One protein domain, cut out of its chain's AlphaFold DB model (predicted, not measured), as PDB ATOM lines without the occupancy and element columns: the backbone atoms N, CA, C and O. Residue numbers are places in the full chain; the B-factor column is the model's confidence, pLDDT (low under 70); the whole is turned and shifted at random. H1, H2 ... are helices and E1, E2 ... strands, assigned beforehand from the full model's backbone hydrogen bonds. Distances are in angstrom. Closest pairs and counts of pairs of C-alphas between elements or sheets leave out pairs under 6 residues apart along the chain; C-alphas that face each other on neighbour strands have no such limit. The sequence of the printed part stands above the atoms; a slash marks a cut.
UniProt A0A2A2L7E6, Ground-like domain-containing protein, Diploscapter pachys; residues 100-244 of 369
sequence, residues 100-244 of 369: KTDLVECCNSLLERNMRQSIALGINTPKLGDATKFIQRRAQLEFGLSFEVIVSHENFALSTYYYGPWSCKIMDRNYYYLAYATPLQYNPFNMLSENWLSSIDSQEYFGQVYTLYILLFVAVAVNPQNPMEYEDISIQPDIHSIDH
ATOM      1  N   LYS A 100     194.849 155.472 203.796       66.06
ATOM      2  CA  LYS A 100     194.042 154.672 202.867       66.06
ATOM      3  C   LYS A 100     192.714 155.352 202.587       66.06
ATOM      4  O   LYS A 100     192.044 155.791 203.518       66.06
ATOM      5  N   THR A 101     192.311 155.387 201.322       67.38
ATOM      6  CA  THR A 101     190.951 155.784 200.948       67.38
ATOM      7  C   THR A 101     190.433 154.965 199.778       67.38
ATOM      8  O   THR A 101     191.119 154.763 198.776       67.38
ATOM      9  N   ASP A 102     189.203 154.497 199.932       65.56
ATOM     10  CA  ASP A 102     188.356 153.874 198.917       65.56
ATOM     11  C   ASP A 102     187.200 154.798 198.492       65.56
ATOM     12  O   ASP A 102     186.473 154.495 197.542       65.56
ATOM     13  N   LEU A 103     187.052 155.953 199.158       66.69
ATOM     14  CA  LEU A 103     186.002 156.923 198.878       66.69
ATOM     15  C   LEU A 103     186.115 157.452 197.447       66.69
ATOM     16  O   LEU A 103     187.208 157.648 196.912       66.69
ATOM     17  N   VAL A 104     184.956 157.673 196.831       63.84
ATOM     18  CA  VAL A 104     184.831 158.119 195.437       63.84
ATOM     19  C   VAL A 104     185.216 159.589 195.286       63.84
ATOM     20  O   VAL A 104     185.960 159.928 194.370       63.84
ATOM     21  N   GLU A 105     184.762 160.441 196.205       76.38
ATOM     22  CA  GLU A 105     185.084 161.866 196.214       76.38
ATOM     23  C   GLU A 105     185.554 162.285 197.594       76.38
ATOM     24  O   GLU A 105     184.871 162.061 198.597       76.38
ATOM     25  N   CYS A 106     186.730 162.894 197.636       83.19
ATOM     26  CA  CYS A 106     187.253 163.475 198.842       83.19
ATOM     27  C   CYS A 106     188.329 164.513 198.525       83.19
ATOM     28  O   CYS A 106     189.346 164.145 197.951       83.19
ATOM     29  N   CYS A 107     188.147 165.785 198.894       86.81
ATOM     30  CA  CYS A 107     189.086 166.841 198.535       86.81
ATOM     31  C   CYS A 107     189.258 167.957 199.550       86.81
ATOM     32  O   CYS A 107     188.330 168.374 200.237       86.81
ATOM     33  N   ASN A 108     190.457 168.531 199.528       89.75
ATOM     34  CA  ASN A 108     190.661 169.917 199.913       89.75
ATOM     35  C   ASN A 108     189.991 170.866 198.912       89.75
ATOM     36  O   ASN A 108     190.150 170.706 197.706       89.75
ATOM     37  N   SER A 109     189.285 171.882 199.404       90.00
ATOM     38  CA  SER A 109     188.485 172.786 198.569       90.00
ATOM     39  C   SER A 109     189.304 173.662 197.610       90.00
ATOM     40  O   SER A 109     188.830 173.976 196.515       90.00
ATOM     41  N   LEU A 110     190.525 174.058 197.986       92.19
ATOM     42  CA  LEU A 110     191.424 174.821 197.113       92.19
ATOM     43  C   LEU A 110     191.988 173.925 196.012       92.19
ATOM     44  O   LEU A 110     191.948 174.293 194.837       92.19
ATOM     45  N   LEU A 111     192.447 172.729 196.387       93.62
ATOM     46  CA  LEU A 111     192.963 171.753 195.430       93.62
ATOM     47  C   LEU A 111     191.861 171.261 194.484       93.62
ATOM     48  O   LEU A 111     192.097 171.180 193.285       93.62
ATOM     49  N   GLU A 112     190.640 171.035 194.978       94.06
ATOM     50  CA  GLU A 112     189.482 170.689 194.144       94.06
ATOM     51  C   GLU A 112     189.226 171.761 193.087       94.06
ATOM     52  O   GLU A 112     189.040 171.448 191.911       94.06
ATOM     53  N   ARG A 113     189.236 173.040 193.484       94.81
ATOM     54  CA  ARG A 113     189.025 174.149 192.550       94.81
ATOM     55  C   ARG A 113     190.115 174.193 191.484       94.81
ATOM     56  O   ARG A 113     189.783 174.325 190.307       94.81
ATOM     57  N   ASN A 114     191.380 174.059 191.888       95.19
ATOM     58  CA  ASN A 114     192.502 174.011 190.956       95.19
ATOM     59  C   ASN A 114     192.355 172.822 189.994       95.19
ATOM     60  O   ASN A 114     192.383 173.023 188.784       95.19
ATOM     61  N   MET A 115     192.088 171.616 190.503       94.62
ATOM     62  CA  MET A 115     191.907 170.415 189.685       94.62
ATOM     63  C   MET A 115     190.745 170.554 188.704       94.62
ATOM     64  O   MET A 115     190.934 170.303 187.521       94.62
ATOM     65  N   ARG A 116     189.561 171.004 189.141       94.69
ATOM     66  CA  ARG A 116     188.403 171.174 188.244       94.69
ATOM     67  C   ARG A 116     188.672 172.190 187.136       94.69
ATOM     68  O   ARG A 116     188.295 171.953 185.991       94.69
ATOM     69  N   GLN A 117     189.350 173.296 187.449       94.06
ATOM     70  CA  GLN A 117     189.775 174.265 186.435       94.06
ATOM     71  C   GLN A 117     190.795 173.655 185.468       94.06
ATOM     72  O   GLN A 117     190.669 173.819 184.257       94.06
ATOM     73  N   SER A 118     191.773 172.918 185.990       93.31
ATOM     74  CA  SER A 118     192.797 172.244 185.191       93.31
ATOM     75  C   SER A 118     192.199 171.174 184.274       93.31
ATOM     76  O   SER A 118     192.560 171.117 183.104       93.31
ATOM     77  N   ILE A 119     191.229 170.389 184.753       91.50
ATOM     78  CA  ILE A 119     190.491 169.393 183.961       91.50
ATOM     79  C   ILE A 119     189.694 170.081 182.853       91.50
ATOM     80  O   ILE A 119     189.790 169.686 181.695       91.50
ATOM     81  N   ALA A 120     188.956 171.149 183.172       89.88
ATOM     82  CA  ALA A 120     188.167 171.878 182.179       89.88
ATOM     83  C   ALA A 120     189.023 172.434 181.025       89.88
ATOM     84  O   ALA A 120     188.550 172.504 179.891       89.88
ATOM     85  N   LEU A 121     190.276 172.802 181.307       86.94
ATOM     86  CA  LEU A 121     191.235 173.288 180.313       86.94
ATOM     87  C   LEU A 121     191.980 172.148 179.592       86.94
ATOM     88  O   LEU A 121     192.249 172.259 178.399       86.94
ATOM     89  N   GLY A 122     192.312 171.064 180.299       74.50
ATOM     90  CA  GLY A 122     193.204 169.999 179.825       74.50
ATOM     91  C   GLY A 122     192.519 168.765 179.224       74.50
ATOM     92  O   GLY A 122     193.183 167.990 178.541       74.50
ATOM     93  N   ILE A 123     191.210 168.560 179.420       67.38
ATOM     94  CA  ILE A 123     190.519 167.324 178.984       67.38
ATOM     95  C   ILE A 123     190.369 167.189 177.460       67.38
ATOM     96  O   ILE A 123     190.027 166.120 176.968       67.38
ATOM     97  N   ASN A 124     190.637 168.256 176.702       67.00
ATOM     98  CA  ASN A 124     190.658 168.210 175.235       67.00
ATOM     99  C   ASN A 124     191.996 167.697 174.676       67.00
ATOM    100  O   ASN A 124     192.192 167.701 173.461       67.00
ATOM    101  N   THR A 125     192.931 167.293 175.540       69.12
ATOM    102  CA  THR A 125     194.184 166.682 175.099       69.12
ATOM    103  C   THR A 125     193.920 165.281 174.532       69.12
ATOM    104  O   THR A 125     193.121 164.523 175.087       69.12
ATOM    105  N   PRO A 126     194.568 164.907 173.416       69.00
ATOM    106  CA  PRO A 126     194.348 163.609 172.781       69.00
ATOM    107  C   PRO A 126     194.843 162.431 173.634       69.00
ATOM    108  O   PRO A 126     194.396 161.302 173.428       69.00
ATOM    109  N   LYS A 127     195.743 162.677 174.595       79.31
ATOM    110  CA  LYS A 127     196.314 161.666 175.490       79.31
ATOM    111  C   LYS A 127     196.030 162.024 176.952       79.31
ATOM    112  O   LYS A 127     196.344 163.119 177.405       79.31
ATOM    113  N   LEU A 128     195.510 161.062 177.720       78.75
ATOM    114  CA  LEU A 128     195.193 161.235 179.149       78.75
ATOM    115  C   LEU A 128     196.435 161.583 179.995       78.75
ATOM    116  O   LEU A 128     196.331 162.276 181.008       78.75
ATOM    117  N   GLY A 129     197.618 161.134 179.560       79.31
ATOM    118  CA  GLY A 129     198.899 161.493 180.171       79.31
ATOM    119  C   GLY A 129     199.183 162.996 180.114       79.31
ATOM    120  O   GLY A 129     199.607 163.570 181.113       79.31
ATOM    121  N   ASP A 130     198.852 163.663 179.005       81.44
ATOM    122  CA  ASP A 130     199.067 165.108 178.850       81.44
ATOM    123  C   ASP A 130     198.135 165.899 179.777       81.44
ATOM    124  O   ASP A 130     198.568 166.831 180.456       81.44
ATOM    125  N   ALA A 131     196.866 165.476 179.890       83.75
ATOM    126  CA  ALA A 131     195.931 166.032 180.870       83.75
ATOM    127  C   ALA A 131     196.460 165.879 182.306       83.75
ATOM    128  O   ALA A 131     196.394 166.819 183.099       83.75
ATOM    129  N   THR A 132     197.013 164.709 182.631       88.38
ATOM    130  CA  THR A 132     197.573 164.402 183.955       88.38
ATOM    131  C   THR A 132     198.750 165.324 184.278       88.38
ATOM    132  O   THR A 132     198.739 165.988 185.317       88.38
ATOM    133  N   LYS A 133     199.706 165.458 183.350       86.44
ATOM    134  CA  LYS A 133     200.856 166.371 183.474       86.44
ATOM    135  C   LYS A 133     200.422 167.822 183.637       86.44
ATOM    136  O   LYS A 133     200.966 168.548 184.466       86.44
ATOM    137  N   PHE A 134     199.410 168.246 182.885       88.56
ATOM    138  CA  PHE A 134     198.877 169.600 182.984       88.56
ATOM    139  C   PHE A 134     198.254 169.883 184.360       88.56
ATOM    140  O   PHE A 134     198.519 170.930 184.956       88.56
ATOM    141  N   ILE A 135     197.465 168.943 184.894       92.31
ATOM    142  CA  ILE A 135     196.881 169.051 186.240       92.31
ATOM    143  C   ILE A 135     197.986 169.088 187.300       92.31
ATOM    144  O   ILE A 135     197.958 169.962 188.168       92.31
ATOM    145  N   GLN A 136     198.976 168.195 187.203       93.31
ATOM    146  CA  GLN A 136     200.132 168.160 188.103       93.31
ATOM    147  C   GLN A 136     200.856 169.502 188.109       93.31
ATOM    148  O   GLN A 136     201.047 170.098 189.171       93.31
ATOM    149  N   ARG A 137     201.188 170.025 186.924       91.06
ATOM    150  CA  ARG A 137     201.936 171.273 186.801       91.06
ATOM    151  C   ARG A 137     201.175 172.455 187.392       91.06
ATOM    152  O   ARG A 137     201.756 173.266 188.107       91.06
ATOM    153  N   ARG A 138     199.868 172.551 187.145       93.25
ATOM    154  CA  ARG A 138     199.036 173.621 187.719       93.25
ATOM    155  C   ARG A 138     198.917 173.531 189.236       93.25
ATOM    156  O   ARG A 138     198.887 174.575 189.881       93.25
ATOM    157  N   ALA A 139     198.873 172.329 189.808       94.56
ATOM    158  CA  ALA A 139     198.893 172.159 191.257       94.56
ATOM    159  C   ALA A 139     200.260 172.557 191.848       94.56
ATOM    160  O   ALA A 139     200.313 173.320 192.811       94.56
ATOM    161  N   GLN A 140     201.364 172.114 191.238       94.31
ATOM    162  CA  GLN A 140     202.720 172.473 191.668       94.31
ATOM    163  C   GLN A 140     202.955 173.991 191.648       94.31
ATOM    164  O   GLN A 140     203.489 174.541 192.609       94.31
ATOM    165  N   LEU A 141     202.528 174.673 190.578       91.56
ATOM    166  CA  LEU A 141     202.671 176.127 190.441       91.56
ATOM    167  C   LEU A 141     201.809 176.900 191.448       91.56
ATOM    168  O   LEU A 141     202.263 177.903 191.991       91.56
ATOM    169  N   GLU A 142     200.584 176.440 191.707       94.00
ATOM    170  CA  GLU A 142     199.655 177.108 192.628       94.00
ATOM    171  C   GLU A 142     200.096 176.983 194.091       94.00
ATOM    172  O   GLU A 142     199.989 177.935 194.861       94.00
ATOM    173  N   PHE A 143     200.570 175.800 194.491       93.19
ATOM    174  CA  PHE A 143     200.813 175.490 195.903       93.19
ATOM    175  C   PHE A 143     202.298 175.457 196.282       93.19
ATOM    176  O   PHE A 143     202.606 175.393 197.471       93.19
ATOM    177  N   GLY A 144     203.217 175.489 195.312       92.56
ATOM    178  CA  GLY A 144     204.663 175.440 195.559       92.56
ATOM    179  C   GLY A 144     205.150 174.121 196.171       92.56
ATOM    180  O   GLY A 144     206.187 174.098 196.828       92.56
ATOM    181  N   LEU A 145     204.392 173.039 195.986       92.81
ATOM    182  CA  LEU A 145     204.685 171.693 196.483       92.81
ATOM    183  C   LEU A 145     204.837 170.730 195.308       92.81
ATOM    184  O   LEU A 145     204.262 170.952 194.243       92.81
ATOM    185  N   SER A 146     205.557 169.630 195.502       91.75
ATOM    186  CA  SER A 146     205.551 168.528 194.543       91.75
ATOM    187  C   SER A 146     204.274 167.699 194.698       91.75
ATOM    188  O   SER A 146     203.887 167.337 195.814       91.75
ATOM    189  N   PHE A 147     203.623 167.405 193.572       93.56
ATOM    190  CA  PHE A 147     202.381 166.634 193.481       93.56
ATOM    191  C   PHE A 147     202.561 165.408 192.601       93.56
ATOM    192  O   PHE A 147     203.317 165.446 191.635       93.56
ATOM    193  N   GLU A 148     201.792 164.373 192.913       90.88
ATOM    194  CA  GLU A 148     201.541 163.235 192.042       90.88
ATOM    195  C   GLU A 148     200.063 163.241 191.650       90.88
ATOM    196  O   GLU A 148     199.185 163.501 192.487       90.88
ATOM    197  N   VAL A 149     199.789 162.994 190.368       92.19
ATOM    198  CA  VAL A 149     198.432 162.978 189.823       92.19
ATOM    199  C   VAL A 149     198.174 161.653 189.124       92.19
ATOM    200  O   VAL A 149     198.955 161.209 188.293       92.19
ATOM    201  N   ILE A 150     197.043 161.038 189.453       90.62
ATOM    202  CA  ILE A 150     196.590 159.771 188.889       90.62
ATOM    203  C   ILE A 150     195.225 160.000 188.252       90.62
ATOM    204  O   ILE A 150     194.320 160.559 188.880       90.62
ATOM    205  N   VAL A 151     195.068 159.535 187.014       90.50
ATOM    206  CA  VAL A 151     193.794 159.562 186.293       90.50
ATOM    207  C   VAL A 151     193.448 158.152 185.846       90.50
ATOM    208  O   VAL A 151     194.266 157.460 185.246       90.50
ATOM    209  N   SER A 152     192.225 157.723 186.139       88.62
ATOM    210  CA  SER A 152     191.730 156.387 185.811       88.62
ATOM    211  C   SER A 152     190.296 156.464 185.307       88.62
ATOM    212  O   SER A 152     189.520 157.302 185.756       88.62
ATOM    213  N   HIS A 153     189.926 155.580 184.384       88.88
ATOM    214  CA  HIS A 153     188.536 155.440 183.945       88.88
ATOM    215  C   HIS A 153     187.659 154.783 185.028       88.88
ATOM    216  O   HIS A 153     186.487 155.109 185.183       88.88
ATOM    217  N   GLU A 154     188.232 153.873 185.819       88.31
ATOM    218  CA  GLU A 154     187.533 153.184 186.906       88.31
ATOM    219  C   GLU A 154     187.951 153.717 188.278       88.31
ATOM    220  O   GLU A 154     189.057 154.241 188.453       88.31
ATOM    221  N   ASN A 155     187.066 153.570 189.266       85.75
ATOM    222  CA  ASN A 155     187.364 153.952 190.639       85.75
ATOM    223  C   ASN A 155     188.502 153.082 191.195       85.75
ATOM    224  O   ASN A 155     188.506 151.866 191.020       85.75
ATOM    225  N   PHE A 156     189.428 153.696 191.925       85.75
ATOM    226  CA  PHE A 156     190.591 153.020 192.494       85.75
ATOM    227  C   PHE A 156     190.784 153.370 193.969       85.75
ATOM    228  O   PHE A 156     190.403 154.448 194.431       85.75
ATOM    229  N   ALA A 157     191.388 152.451 194.719       82.81
ATOM    230  CA  ALA A 157     191.796 152.691 196.097       82.81
ATOM    231  C   ALA A 157     193.223 153.252 196.135       82.81
ATOM    232  O   ALA A 157     194.080 152.831 195.359       82.81
ATOM    233  N   LEU A 158     193.483 154.175 197.059       80.94
ATOM    234  CA  LEU A 158     194.811 154.744 197.287       80.94
ATOM    235  C   LEU A 158     195.339 154.298 198.647       80.94
ATOM    236  O   LEU A 158     194.602 154.338 199.635       80.94
ATOM    237  N   SER A 159     196.631 153.962 198.703       80.06
ATOM    238  CA  SER A 159     197.392 153.890 199.949       80.06
ATOM    239  C   SER A 159     198.681 154.708 199.820       80.06
ATOM    240  O   SER A 159     199.516 154.373 198.991       80.06
ATOM    241  N   THR A 160     198.857 155.763 200.618       75.62
ATOM    242  CA  THR A 160     200.030 156.662 200.541       75.62
ATOM    243  C   THR A 160     200.570 157.003 201.927       75.62
ATOM    244  O   THR A 160     199.823 157.033 202.897       75.62
ATOM    245  N   TYR A 161     201.870 157.277 202.040       76.06
ATOM    246  CA  TYR A 161     202.483 157.772 203.280       76.06
ATOM    247  C   TYR A 161     202.343 159.288 203.459       76.06
ATOM    248  O   TYR A 161     202.797 159.829 204.465       76.06
ATOM    249  N   TYR A 162     201.729 159.990 202.505       78.75
ATOM    250  CA  TYR A 162     201.503 161.422 202.632       78.75
ATOM    251  C   TYR A 162     200.471 161.712 203.730       78.75
ATOM    252  O   TYR A 162     199.353 161.193 203.708       78.75
ATOM    253  N   TYR A 163     200.849 162.578 204.671       69.75
ATOM    254  CA  TYR A 163     199.996 163.077 205.744       69.75
ATOM    255  C   TYR A 163     199.846 164.592 205.588       69.75
ATOM    256  O   TYR A 163     200.657 165.386 206.057       69.75
ATOM    257  N   GLY A 164     198.801 165.037 204.904       77.69
ATOM    258  CA  GLY A 164     198.561 166.467 204.811       77.69
ATOM    259  C   GLY A 164     197.249 166.832 204.148       77.69
ATOM    260  O   GLY A 164     196.532 165.965 203.650       77.69
ATOM    261  N   PRO A 165     196.913 168.130 204.169       83.31
ATOM    262  CA  PRO A 165     195.652 168.624 203.646       83.31
ATOM    263  C   PRO A 165     195.652 168.710 202.119       83.31
ATOM    264  O   PRO A 165     194.615 169.031 201.555       83.31
ATOM    265  N   TRP A 166     196.780 168.486 201.440       89.75
ATOM    266  CA  TRP A 166     196.894 168.627 199.989       89.75
ATOM    267  C   TRP A 166     196.672 167.292 199.292       89.75
ATOM    268  O   TRP A 166     197.566 166.749 198.652       89.75
ATOM    269  N   SER A 167     195.464 166.758 199.441       89.69
ATOM    270  CA  SER A 167     194.985 165.591 198.709       89.69
ATOM    271  C   SER A 167     193.558 165.820 198.217       89.69
ATOM    272  O   SER A 167     192.729 166.465 198.872       89.69
ATOM    273  N   CYS A 168     193.281 165.348 197.009       92.25
ATOM    274  CA  CYS A 168     191.989 165.503 196.374       92.25
ATOM    275  C   CYS A 168     191.731 164.394 195.366       92.25
ATOM    276  O   CYS A 168     192.464 164.245 194.397       92.25
ATOM    277  N   LYS A 169     190.663 163.636 195.603       92.62
ATOM    278  CA  LYS A 169     190.077 162.670 194.692       92.62
ATOM    279  C   LYS A 169     188.701 163.164 194.256       92.62
ATOM    280  O   LYS A 169     187.831 163.364 195.101       92.62
ATOM    281  N   ILE A 170     188.497 163.348 192.960       93.12
ATOM    282  CA  ILE A 170     187.211 163.733 192.369       93.12
ATOM    283  C   ILE A 170     186.856 162.818 191.212       93.12
ATOM    284  O   ILE A 170     187.725 162.261 190.544       93.12
ATOM    285  N   MET A 171     185.563 162.728 190.938       92.12
ATOM    286  CA  MET A 171     185.050 162.182 189.696       92.12
ATOM    287  C   MET A 171     184.620 163.345 188.796       92.12
ATOM    288  O   MET A 171     183.911 164.258 189.231       92.12
ATOM    289  N   ASP A 172     185.061 163.327 187.543       90.50
ATOM    290  CA  ASP A 172     184.566 164.232 186.509       90.50
ATOM    291  C   ASP A 172     184.265 163.430 185.240       90.50
ATOM    292  O   ASP A 172     185.136 162.766 184.670       90.50
ATOM    293  N   ARG A 173     182.996 163.469 184.817       88.62
ATOM    294  CA  ARG A 173     182.455 162.660 183.714       88.62
ATOM    295  C   ARG A 173     182.685 161.159 183.954       88.62
ATOM    296  O   ARG A 173     182.077 160.604 184.860       88.62
ATOM    297  N   ASN A 174     183.550 160.531 183.157       89.19
ATOM    298  CA  ASN A 174     183.852 159.095 183.188       89.19
ATOM    299  C   ASN A 174     185.257 158.803 183.732       89.19
ATOM    300  O   ASN A 174     185.779 157.713 183.526       89.19
ATOM    301  N   TYR A 175     185.899 159.788 184.362       91.06
ATOM    302  CA  TYR A 175     187.245 159.640 184.891       91.06
ATOM    303  C   TYR A 175     187.291 160.015 186.368       91.06
ATOM    304  O   TYR A 175     186.647 160.962 186.829       91.06
ATOM    305  N   TYR A 176     188.098 159.261 187.097       91.94
ATOM    306  CA  TYR A 176     188.484 159.506 188.471       91.94
ATOM    307  C   TYR A 176     189.868 160.138 188.468       91.94
ATOM    308  O   TYR A 176     190.813 159.581 187.908       91.94
ATOM    309  N   TYR A 177     189.977 161.290 189.113       93.31
ATOM    310  CA  TYR A 177     191.207 162.053 189.251       93.31
ATOM    311  C   TYR A 177     191.606 162.049 190.712       93.31
ATOM    312  O   TYR A 177     190.779 162.330 191.579       93.31
ATOM    313  N   LEU A 178     192.874 161.787 190.982       93.12
ATOM    314  CA  LEU A 178     193.485 161.959 192.286       93.12
ATOM    315  C   LEU A 178     194.706 162.854 192.116       93.12
ATOM    316  O   LEU A 178     195.555 162.561 191.288       93.12
ATOM    317  N   ALA A 179     194.821 163.894 192.929       94.19
ATOM    318  CA  ALA A 179     196.062 164.617 193.139       94.19
ATOM    319  C   ALA A 179     196.405 164.591 194.625       94.19
ATOM    320  O   ALA A 179     195.534 164.814 195.471       94.19
ATOM    321  N   TYR A 180     197.664 164.347 194.956       92.75
ATOM    322  CA  TYR A 180     198.152 164.494 196.322       92.75
ATOM    323  C   TYR A 180     199.585 165.012 196.324       92.75
ATOM    324  O   TYR A 180     200.353 164.743 195.402       92.75
ATOM    325  N   ALA A 181     199.946 165.785 197.345       91.94
ATOM    326  CA  ALA A 181     201.324 166.221 197.509       91.94
ATOM    327  C   ALA A 181     202.207 165.024 197.887       91.94
ATOM    328  O   ALA A 181     201.812 164.166 198.677       91.94
ATOM    329  N   THR A 182     203.408 164.939 197.325       88.94
ATOM    330  CA  THR A 182     204.294 163.795 197.562       88.94
ATOM    331  C   THR A 182     204.780 163.771 199.023       88.94
ATOM    332  O   THR A 182     205.017 164.826 199.617       88.94
ATOM    333  N   PRO A 183     204.970 162.592 199.650       84.25
ATOM    334  CA  PRO A 183     205.485 162.518 201.023       84.25
ATOM    335  C   PRO A 183     206.875 163.154 201.165       84.25
ATOM    336  O   PRO A 183     207.153 163.849 202.139       84.25
ATOM    337  N   LEU A 184     207.734 162.930 200.166       85.75
ATOM    338  CA  LEU A 184     209.032 163.578 200.029       85.75
ATOM    339  C   LEU A 184     208.891 164.763 199.080       85.75
ATOM    340  O   LEU A 184     208.636 164.585 197.888       85.75
ATOM    341  N   GLN A 185     209.029 165.964 199.630       87.19
ATOM    342  CA  GLN A 185     208.958 167.199 198.863       87.19
ATOM    343  C   GLN A 185     210.293 167.467 198.168       87.19
ATOM    344  O   GLN A 185     211.348 167.447 198.805       87.19
ATOM    345  N   TYR A 186     210.239 167.738 196.868       86.56
ATOM    346  CA  TYR A 186     211.359 168.273 196.095       86.56
ATOM    347  C   TYR A 186     210.961 169.629 195.508       86.56
ATOM    348  O   TYR A 186     209.806 170.027 195.598       86.56
ATOM    349  N   ASN A 187     211.915 170.367 194.938       86.38
ATOM    350  CA  ASN A 187     211.630 171.663 194.325       86.38
ATOM    351  C   ASN A 187     211.023 171.478 192.913       86.38
ATOM    352  O   ASN A 187     211.795 171.191 191.992       86.38
ATOM    353  N   PRO A 188     209.706 171.697 192.699       88.00
ATOM    354  CA  PRO A 188     209.072 171.525 191.385       88.00
ATOM    355  C   PRO A 188     209.433 172.650 190.395       88.00
ATOM    356  O   PRO A 188     209.081 172.598 189.215       88.00
ATOM    357  N   PHE A 189     210.123 173.697 190.858       88.38
ATOM    358  CA  PHE A 189     210.608 174.790 190.015       88.38
ATOM    359  C   PHE A 189     212.004 174.516 189.442       88.38
ATOM    360  O   PHE A 189     212.458 175.251 188.566       88.38
ATOM    361  N   ASN A 190     212.682 173.447 189.879       87.50
ATOM    362  CA  ASN A 190     213.881 172.976 189.196       87.50
ATOM    363  C   ASN A 190     213.476 172.233 187.915       87.50
ATOM    364  O   ASN A 190     213.265 171.022 187.926       87.50
ATOM    365  N   MET A 191     213.387 172.977 186.808       81.62
ATOM    366  CA  MET A 191     212.936 172.459 185.511       81.62
ATOM    367  C   MET A 191     213.763 171.274 185.008       81.62
ATOM    368  O   MET A 191     213.212 170.402 184.351       81.62
ATOM    369  N   LEU A 192     215.062 171.197 185.324       80.94
ATOM    370  CA  LEU A 192     215.885 170.053 184.919       80.94
ATOM    371  C   LEU A 192     215.440 168.771 185.631       80.94
ATOM    372  O   LEU A 192     215.289 167.732 184.992       80.94
ATOM    373  N   SER A 193     215.193 168.856 186.939       81.81
ATOM    374  CA  SER A 193     214.687 167.729 187.727       81.81
ATOM    375  C   SER A 193     213.259 167.358 187.333       81.81
ATOM    376  O   SER A 193     212.978 166.176 187.162       81.81
ATOM    377  N   GLU A 194     212.378 168.343 187.133       82.69
ATOM    378  CA  GLU A 194     210.985 168.099 186.733       82.69
ATOM    379  C   GLU A 194     210.895 167.488 185.329       82.69
ATOM    380  O   GLU A 194     210.160 166.526 185.110       82.69
ATOM    381  N   ASN A 195     211.677 167.992 184.369       80.25
ATOM    382  CA  ASN A 195     211.721 167.426 183.020       80.25
ATOM    383  C   ASN A 195     212.220 165.981 183.051       80.25
ATOM    384  O   ASN A 195     211.639 165.122 182.393       80.25
ATOM    385  N   TRP A 196     213.241 165.689 183.860       81.69
ATOM    386  CA  TRP A 196     213.737 164.326 184.026       81.69
ATOM    387  C   TRP A 196     212.690 163.397 184.660       81.69
ATOM    388  O   TRP A 196     212.397 162.347 184.090       81.69
ATOM    389  N   LEU A 197     212.056 163.796 185.768       80.06
ATOM    390  CA  LEU A 197     211.003 163.000 186.417       80.06
ATOM    391  C   LEU A 197     209.801 162.774 185.487       80.06
ATOM    392  O   LEU A 197     209.365 161.643 185.297       80.06
ATOM    393  N   SER A 198     209.335 163.828 184.811       76.00
ATOM    394  CA  SER A 198     208.211 163.736 183.871       76.00
ATOM    395  C   SER A 198     208.526 162.913 182.616       76.00
ATOM    396  O   SER A 198     207.600 162.407 181.970       76.00
ATOM    397  N   SER A 199     209.807 162.772 182.256       74.06
ATOM    398  CA  SER A 199     210.247 161.864 181.193       74.06
ATOM    399  C   SER A 199     210.146 160.401 181.633       74.06
ATOM    400  O   SER A 199     209.677 159.574 180.851       74.06
ATOM    401  N   ILE A 200     210.460 160.093 182.898       72.06
ATOM    402  CA  ILE A 200     210.344 158.742 183.471       72.06
ATOM    403  C   ILE A 200     208.875 158.321 183.560       72.06
ATOM    404  O   ILE A 200     208.521 157.262 183.044       72.06
ATOM    405  N   ASP A 201     208.011 159.186 184.100       66.00
ATOM    406  CA  ASP A 201     206.564 158.924 184.220       66.00
ATOM    407  C   ASP A 201     205.907 158.623 182.867       66.00
ATOM    408  O   ASP A 201     204.906 157.917 182.775       66.00
ATOM    409  N   SER A 202     206.471 159.172 181.793       62.75
ATOM    410  CA  SER A 202     205.966 159.001 180.436       62.75
ATOM    411  C   SER A 202     206.406 157.685 179.782       62.75
ATOM    412  O   SER A 202     205.741 157.191 178.877       62.75
ATOM    413  N   GLN A 203     207.499 157.088 180.255       57.94
ATOM    414  CA  GLN A 203     208.105 155.903 179.647       57.94
ATOM    415  C   GLN A 203     207.670 154.585 180.307       57.94
ATOM    416  O   GLN A 203     207.884 153.521 179.724       57.94
ATOM    417  N   GLU A 204     207.047 154.619 181.490       56.69
ATOM    418  CA  GLU A 204     206.704 153.400 182.228       56.69
ATOM    419  C   GLU A 204     205.215 153.036 182.181       56.69
ATOM    420  O   GLU A 204     204.350 153.688 182.763       56.69
ATOM    421  N   TYR A 205     204.922 151.872 181.597       51.47
ATOM    422  CA  TYR A 205     203.703 151.135 181.910       51.47
ATOM    423  C   TYR A 205     203.821 150.611 183.354       51.47
ATOM    424  O   TYR A 205     204.491 149.613 183.602       51.47
ATOM    425  N   PHE A 206     203.164 151.279 184.305       46.78
ATOM    426  CA  PHE A 206     202.961 150.843 185.701       46.78
ATOM    427  C   PHE A 206     204.100 151.034 186.724       46.78
ATOM    428  O   PHE A 206     204.011 150.447 187.804       46.78
ATOM    429  N   GLY A 207     205.124 151.856 186.479       47.62
ATOM    430  CA  GLY A 207     206.087 152.209 187.544       47.62
ATOM    431  C   GLY A 207     207.033 151.073 187.982       47.62
ATOM    432  O   GLY A 207     207.539 151.079 189.109       47.62
ATOM    433  N   GLN A 208     207.183 150.023 187.162       43.16
ATOM    434  CA  GLN A 208     207.740 148.730 187.591       43.16
ATOM    435  C   GLN A 208     209.234 148.515 187.301       43.16
ATOM    436  O   GLN A 208     209.791 147.566 187.855       43.16
ATOM    437  N   VAL A 209     209.907 149.323 186.474       48.28
ATOM    438  CA  VAL A 209     211.224 148.922 185.934       48.28
ATOM    439  C   VAL A 209     212.383 149.747 186.502       48.28
ATOM    440  O   VAL A 209     213.444 149.180 186.772       48.28
ATOM    441  N   TYR A 210     212.194 151.037 186.792       50.12
ATOM    442  CA  TYR A 210     213.286 151.926 187.218       50.12
ATOM    443  C   TYR A 210     213.200 152.421 188.669       50.12
ATOM    444  O   TYR A 210     214.204 152.888 189.211       50.12
ATOM    445  N   THR A 211     212.070 152.246 189.354       47.62
ATOM    446  CA  THR A 211     211.849 152.756 190.724       47.62
ATOM    447  C   THR A 211     212.840 152.188 191.757       47.62
ATOM    448  O   THR A 211     213.241 152.887 192.689       47.62
ATOM    449  N   LEU A 212     213.331 150.956 191.560       43.12
ATOM    450  CA  LEU A 212     214.391 150.364 192.397       43.12
ATOM    451  C   LEU A 212     215.773 150.999 192.164       43.12
ATOM    452  O   LEU A 212     216.577 151.061 193.092       43.12
ATOM    453  N   TYR A 213     216.044 151.496 190.956       44.97
ATOM    454  CA  TYR A 213     217.290 152.199 190.643       44.97
ATOM    455  C   TYR A 213     217.250 153.657 191.112       44.97
ATOM    456  O   TYR A 213     218.243 154.155 191.639       44.97
ATOM    457  N   ILE A 214     216.104 154.332 190.993       51.34
ATOM    458  CA  ILE A 214     215.958 155.751 191.351       51.34
ATOM    459  C   ILE A 214     216.124 155.966 192.865       51.34
ATOM    460  O   ILE A 214     216.847 156.875 193.268       51.34
ATOM    461  N   LEU A 215     215.577 155.088 193.716       46.56
ATOM    462  CA  LEU A 215     215.771 155.179 195.175       46.56
ATOM    463  C   LEU A 215     217.234 154.997 195.619       46.56
ATOM    464  O   LEU A 215     217.605 155.495 196.681       46.56
ATOM    465  N   LEU A 216     218.074 154.333 194.815       40.09
ATOM    466  CA  LEU A 216     219.506 154.184 195.100       40.09
ATOM    467  C   LEU A 216     220.373 155.325 194.531       40.09
ATOM    468  O   LEU A 216     221.495 155.506 195.000       40.09
ATOM    469  N   PHE A 217     219.887 156.089 193.544       40.59
ATOM    470  CA  PHE A 217     220.721 156.988 192.727       40.59
ATOM    471  C   PHE A 217     220.373 158.484 192.776       40.59
ATOM    472  O   PHE A 217     221.062 159.266 192.126       40.59
ATOM    473  N   VAL A 218     219.428 158.940 193.609       43.59
ATOM    474  CA  VAL A 218     219.187 160.393 193.832       43.59
ATOM    475  C   VAL A 218     220.425 161.143 194.396       43.59
ATOM    476  O   VAL A 218     220.427 162.366 194.485       43.59
ATOM    477  N   ALA A 219     221.534 160.452 194.688       35.28
ATOM    478  CA  ALA A 219     222.818 161.062 195.044       35.28
ATOM    479  C   ALA A 219     223.836 161.219 193.891       35.28
ATOM    480  O   ALA A 219     224.899 161.796 194.123       35.28
ATOM    481  N   VAL A 220     223.581 160.734 192.666       34.94
ATOM    482  CA  VAL A 220     224.580 160.805 191.579       34.94
ATOM    483  C   VAL A 220     223.960 161.384 190.316       34.94
ATOM    484  O   VAL A 220     223.063 160.800 189.721       34.94
ATOM    485  N   ALA A 221     224.472 162.545 189.905       42.22
ATOM    486  CA  ALA A 221     224.169 163.193 188.637       42.22
ATOM    487  C   ALA A 221     224.299 162.198 187.469       42.22
ATOM    488  O   ALA A 221     225.383 161.662 187.232       42.22
ATOM    489  N   VAL A 222     223.209 161.955 186.734       39.78
ATOM    490  CA  VAL A 222     223.228 161.078 185.557       39.78
ATOM    491  C   VAL A 222     223.256 161.903 184.272       39.78
ATOM    492  O   VAL A 222     222.447 162.797 184.039       39.78
ATOM    493  N   ASN A 223     224.254 161.558 183.466       36.31
ATOM    494  CA  ASN A 223     224.646 162.073 182.162       36.31
ATOM    495  C   ASN A 223     223.625 161.675 181.059       36.31
ATOM    496  O   ASN A 223     223.315 160.486 180.942       36.31
ATOM    497  N   PRO A 224     223.107 162.611 180.235       43.41
ATOM    498  CA  PRO A 224     221.978 162.375 179.329       43.41
ATOM    499  C   PRO A 224     222.414 161.870 177.936       43.41
ATOM    500  O   PRO A 224     222.244 162.573 176.943       43.41
ATOM    501  N   GLN A 225     222.996 160.669 177.830       33.91
ATOM    502  CA  GLN A 225     223.570 160.186 176.553       33.91
ATOM    503  C   GLN A 225     222.877 158.998 175.862       33.91
ATOM    504  O   GLN A 225     223.416 158.509 174.878       33.91
ATOM    505  N   ASN A 226     221.678 158.566 176.265       35.56
ATOM    506  CA  ASN A 226     220.938 157.544 175.504       35.56
ATOM    507  C   ASN A 226     219.494 157.978 175.201       35.56
ATOM    508  O   ASN A 226     218.639 157.857 176.079       35.56
ATOM    509  N   PRO A 227     219.193 158.448 173.975       42.72
ATOM    510  CA  PRO A 227     217.824 158.650 173.527       42.72
ATOM    511  C   PRO A 227     217.274 157.315 173.006       42.72
ATOM    512  O   PRO A 227     217.567 156.904 171.886       42.72
ATOM    513  N   MET A 228     216.504 156.608 173.832       37.66
ATOM    514  CA  MET A 228     215.639 155.531 173.343       37.66
ATOM    515  C   MET A 228     214.381 156.163 172.748       37.66
ATOM    516  O   MET A 228     213.689 156.943 173.397       37.66
ATOM    517  N   GLU A 229     214.143 155.834 171.485       37.34
ATOM    518  CA  GLU A 229     213.052 156.279 170.623       37.34
ATOM    519  C   GLU A 229     211.703 155.766 171.165       37.34
ATOM    520  O   GLU A 229     211.273 154.646 170.896       37.34
ATOM    521  N   TYR A 230     211.047 156.579 171.989       41.75
ATOM    522  CA  TYR A 230     209.644 156.433 172.374       41.75
ATOM    523  C   TYR A 230     209.003 157.814 172.234       41.75
ATOM    524  O   TYR A 230     209.681 158.810 172.483       41.75
ATOM    525  N   GLU A 231     207.751 157.876 171.763       39.94
ATOM    526  CA  GLU A 231     207.052 159.138 171.478       39.94
ATOM    527  C   GLU A 231     207.301 160.160 172.587       39.94
ATOM    528  O   GLU A 231     207.109 159.864 173.763       39.94
ATOM    529  N   ASP A 232     207.753 161.351 172.200       41.22
ATOM    530  CA  ASP A 232     208.100 162.421 173.119       41.22
ATOM    531  C   ASP A 232     206.834 162.969 173.793       41.22
ATOM    532  O   ASP A 232     206.199 163.921 173.344       41.22
ATOM    533  N   ILE A 233     206.438 162.317 174.881       40.34
ATOM    534  CA  ILE A 233     205.407 162.787 175.806       40.34
ATOM    535  C   ILE A 233     206.003 163.774 176.821       40.34
ATOM    536  O   ILE A 233     205.322 164.143 177.778       40.34
ATOM    537  N   SER A 234     207.252 164.234 176.643       43.59
ATOM    538  CA  SER A 234     207.886 165.271 177.473       43.59
ATOM    539  C   SER A 234     207.466 166.697 177.101       43.59
ATOM    540  O   SER A 234     207.921 167.642 177.744       43.59
ATOM    541  N   ILE A 235     206.558 166.858 176.128       49.22
ATOM    542  CA  ILE A 235     205.984 168.151 175.743       49.22
ATOM    543  C   ILE A 235     205.139 168.690 176.906       49.22
ATOM    544  O   ILE A 235     203.923 168.524 176.989       49.22
ATOM    545  N   GLN A 236     205.820 169.339 177.842       48.47
ATOM    546  CA  GLN A 236     205.213 170.254 178.785       48.47
ATOM    547  C   GLN A 236     204.691 171.469 178.002       48.47
ATOM    548  O   GLN A 236     205.239 171.803 176.947       48.47
ATOM    549  N   PRO A 237     203.636 172.152 178.482       46.94
ATOM    550  CA  PRO A 237     203.263 173.441 177.912       46.94
ATOM    551  C   PRO A 237     204.487 174.369 177.905       46.94
ATOM    552  O   PRO A 237     205.248 174.394 178.872       46.94
ATOM    553  N   ASP A 238     204.672 175.101 176.802       44.91
ATOM    554  CA  ASP A 238     205.813 175.993 176.572       44.91
ATOM    555  C   ASP A 238     206.071 176.869 177.807       44.91
ATOM    556  O   ASP A 238     205.146 177.495 178.331       44.91
ATOM    557  N   ILE A 239     207.320 176.931 178.274       44.28
ATOM    558  CA  ILE A 239     207.718 177.716 179.448       44.28
ATOM    559  C   ILE A 239     207.296 179.188 179.316       44.28
ATOM    560  O   ILE A 239     206.913 179.814 180.302       44.28
ATOM    561  N   HIS A 240     207.245 179.713 178.089       46.09
ATOM    562  CA  HIS A 240     206.805 181.079 177.795       46.09
ATOM    563  C   HIS A 240     205.275 181.250 177.811       46.09
ATOM    564  O   HIS A 240     204.755 182.356 177.985       46.09
ATOM    565  N   SER A 241     204.526 180.152 177.681       47.88
ATOM    566  CA  SER A 241     203.075 180.129 177.903       47.88
ATOM    567  C   SER A 241     202.708 180.056 179.393       47.88
ATOM    568  O   SER A 241     201.600 180.439 179.772       47.88
ATOM    569  N   ILE A 242     203.648 179.643 180.253       45.75
ATOM    570  CA  ILE A 242     203.484 179.608 181.714       45.75
ATOM    571  C   ILE A 242     203.557 181.021 182.314       45.75
ATOM    572  O   ILE A 242     202.810 181.316 183.245       45.75
ATOM    573  N   ASP A 243     204.351 181.922 181.728       42.75
ATOM    574  CA  ASP A 243     204.476 183.326 182.163       42.75
ATOM    575  C   ASP A 243     203.176 184.145 182.019       42.75
ATOM    576  O   ASP A 243     203.033 185.210 182.619       42.75
ATOM    577  N   HIS A 244     202.205 183.655 181.242       43.59
ATOM    578  CA  HIS A 244     200.891 184.291 181.100       43.59
ATOM    579  C   HIS A 244     199.954 184.003 182.282       43.59
ATOM    580  O   HIS A 244     198.924 184.667 182.428       43.59
TER     581      HIS A 244
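Overview. This is residues 100 to 244 of the 369 residues of the protein "Ground-like domain-containing protein" of Diploscapter pachys (UniProt A0A2A2L7E6). A small antiparallel sheet of three strands, E1, E4 and E3 in that order, has a helical hairpin, H1 and H2, packed over one face; H3 lies beyond H2, beside the sheet. From there the chain loops outward through H4, with residues 204 to 209 and 212 to 223 sticking out, and returns past H3 to H5. The 145 printed residues hold five named helices and four named strands, in the order H1 H2 E1 E2 E3 E4 H3 H4 H5, class mixed. The whole is compact, radius of gyration of the C-alphas 15.4 A, spanning 43 by 34 by 27 A.

Along the chain. The sheet has E1, residues 147 to 152, 16.7 A; E4, 175 to 181, 20.0 A; and E3, 167 to 172, 16.1 A. E2 is residues 158 to 160. H1, 109 to 122, 19.5 A, begins at C-alpha (188.485, 172.786, 198.569). H2 is 128 to 143, 22.7 A; H3, 191 to 203, 18.2 A; H4, 211 to 217; H5, 239 to 242, ending at C-alpha (203.484, 179.608, 181.714).

Arrangement. E4 pairs with E1 (N 150 and O 178, 2.8 A) and, as a hairpin, with E3 (N 177 and O 170, 2.8 A). E2 pairs with no named strand; residues 158 to 159 pair antiparallel with 100 to 101. H1 and H2 are on the same face, heights 9.2 A and 8.3 A; they touch, closest C-alphas Gly 122 and Ala 131 at 4.9 A, a steep tilt of 40 degrees, opposite ways. H2 and H3 are close but not clearly touching, closest C-alphas Gly 129 and Ser 202 at 7.5 A. H3 and H4 are apart. In H1, H2 and H3 every O i to N i+4 pair is within hydrogen-bond range; in H4, 2 of 3; H5 is too short for one.

Size, cuts and confidence. The C-alphas farthest apart, Leu 103 and Gln 225, lie 43.8 A apart. The printed part has no cut. The link H4 to H5, 21 residues, is long. Mean pLDDT of the printed part is 73.2; residues under 70 include 201 to 244.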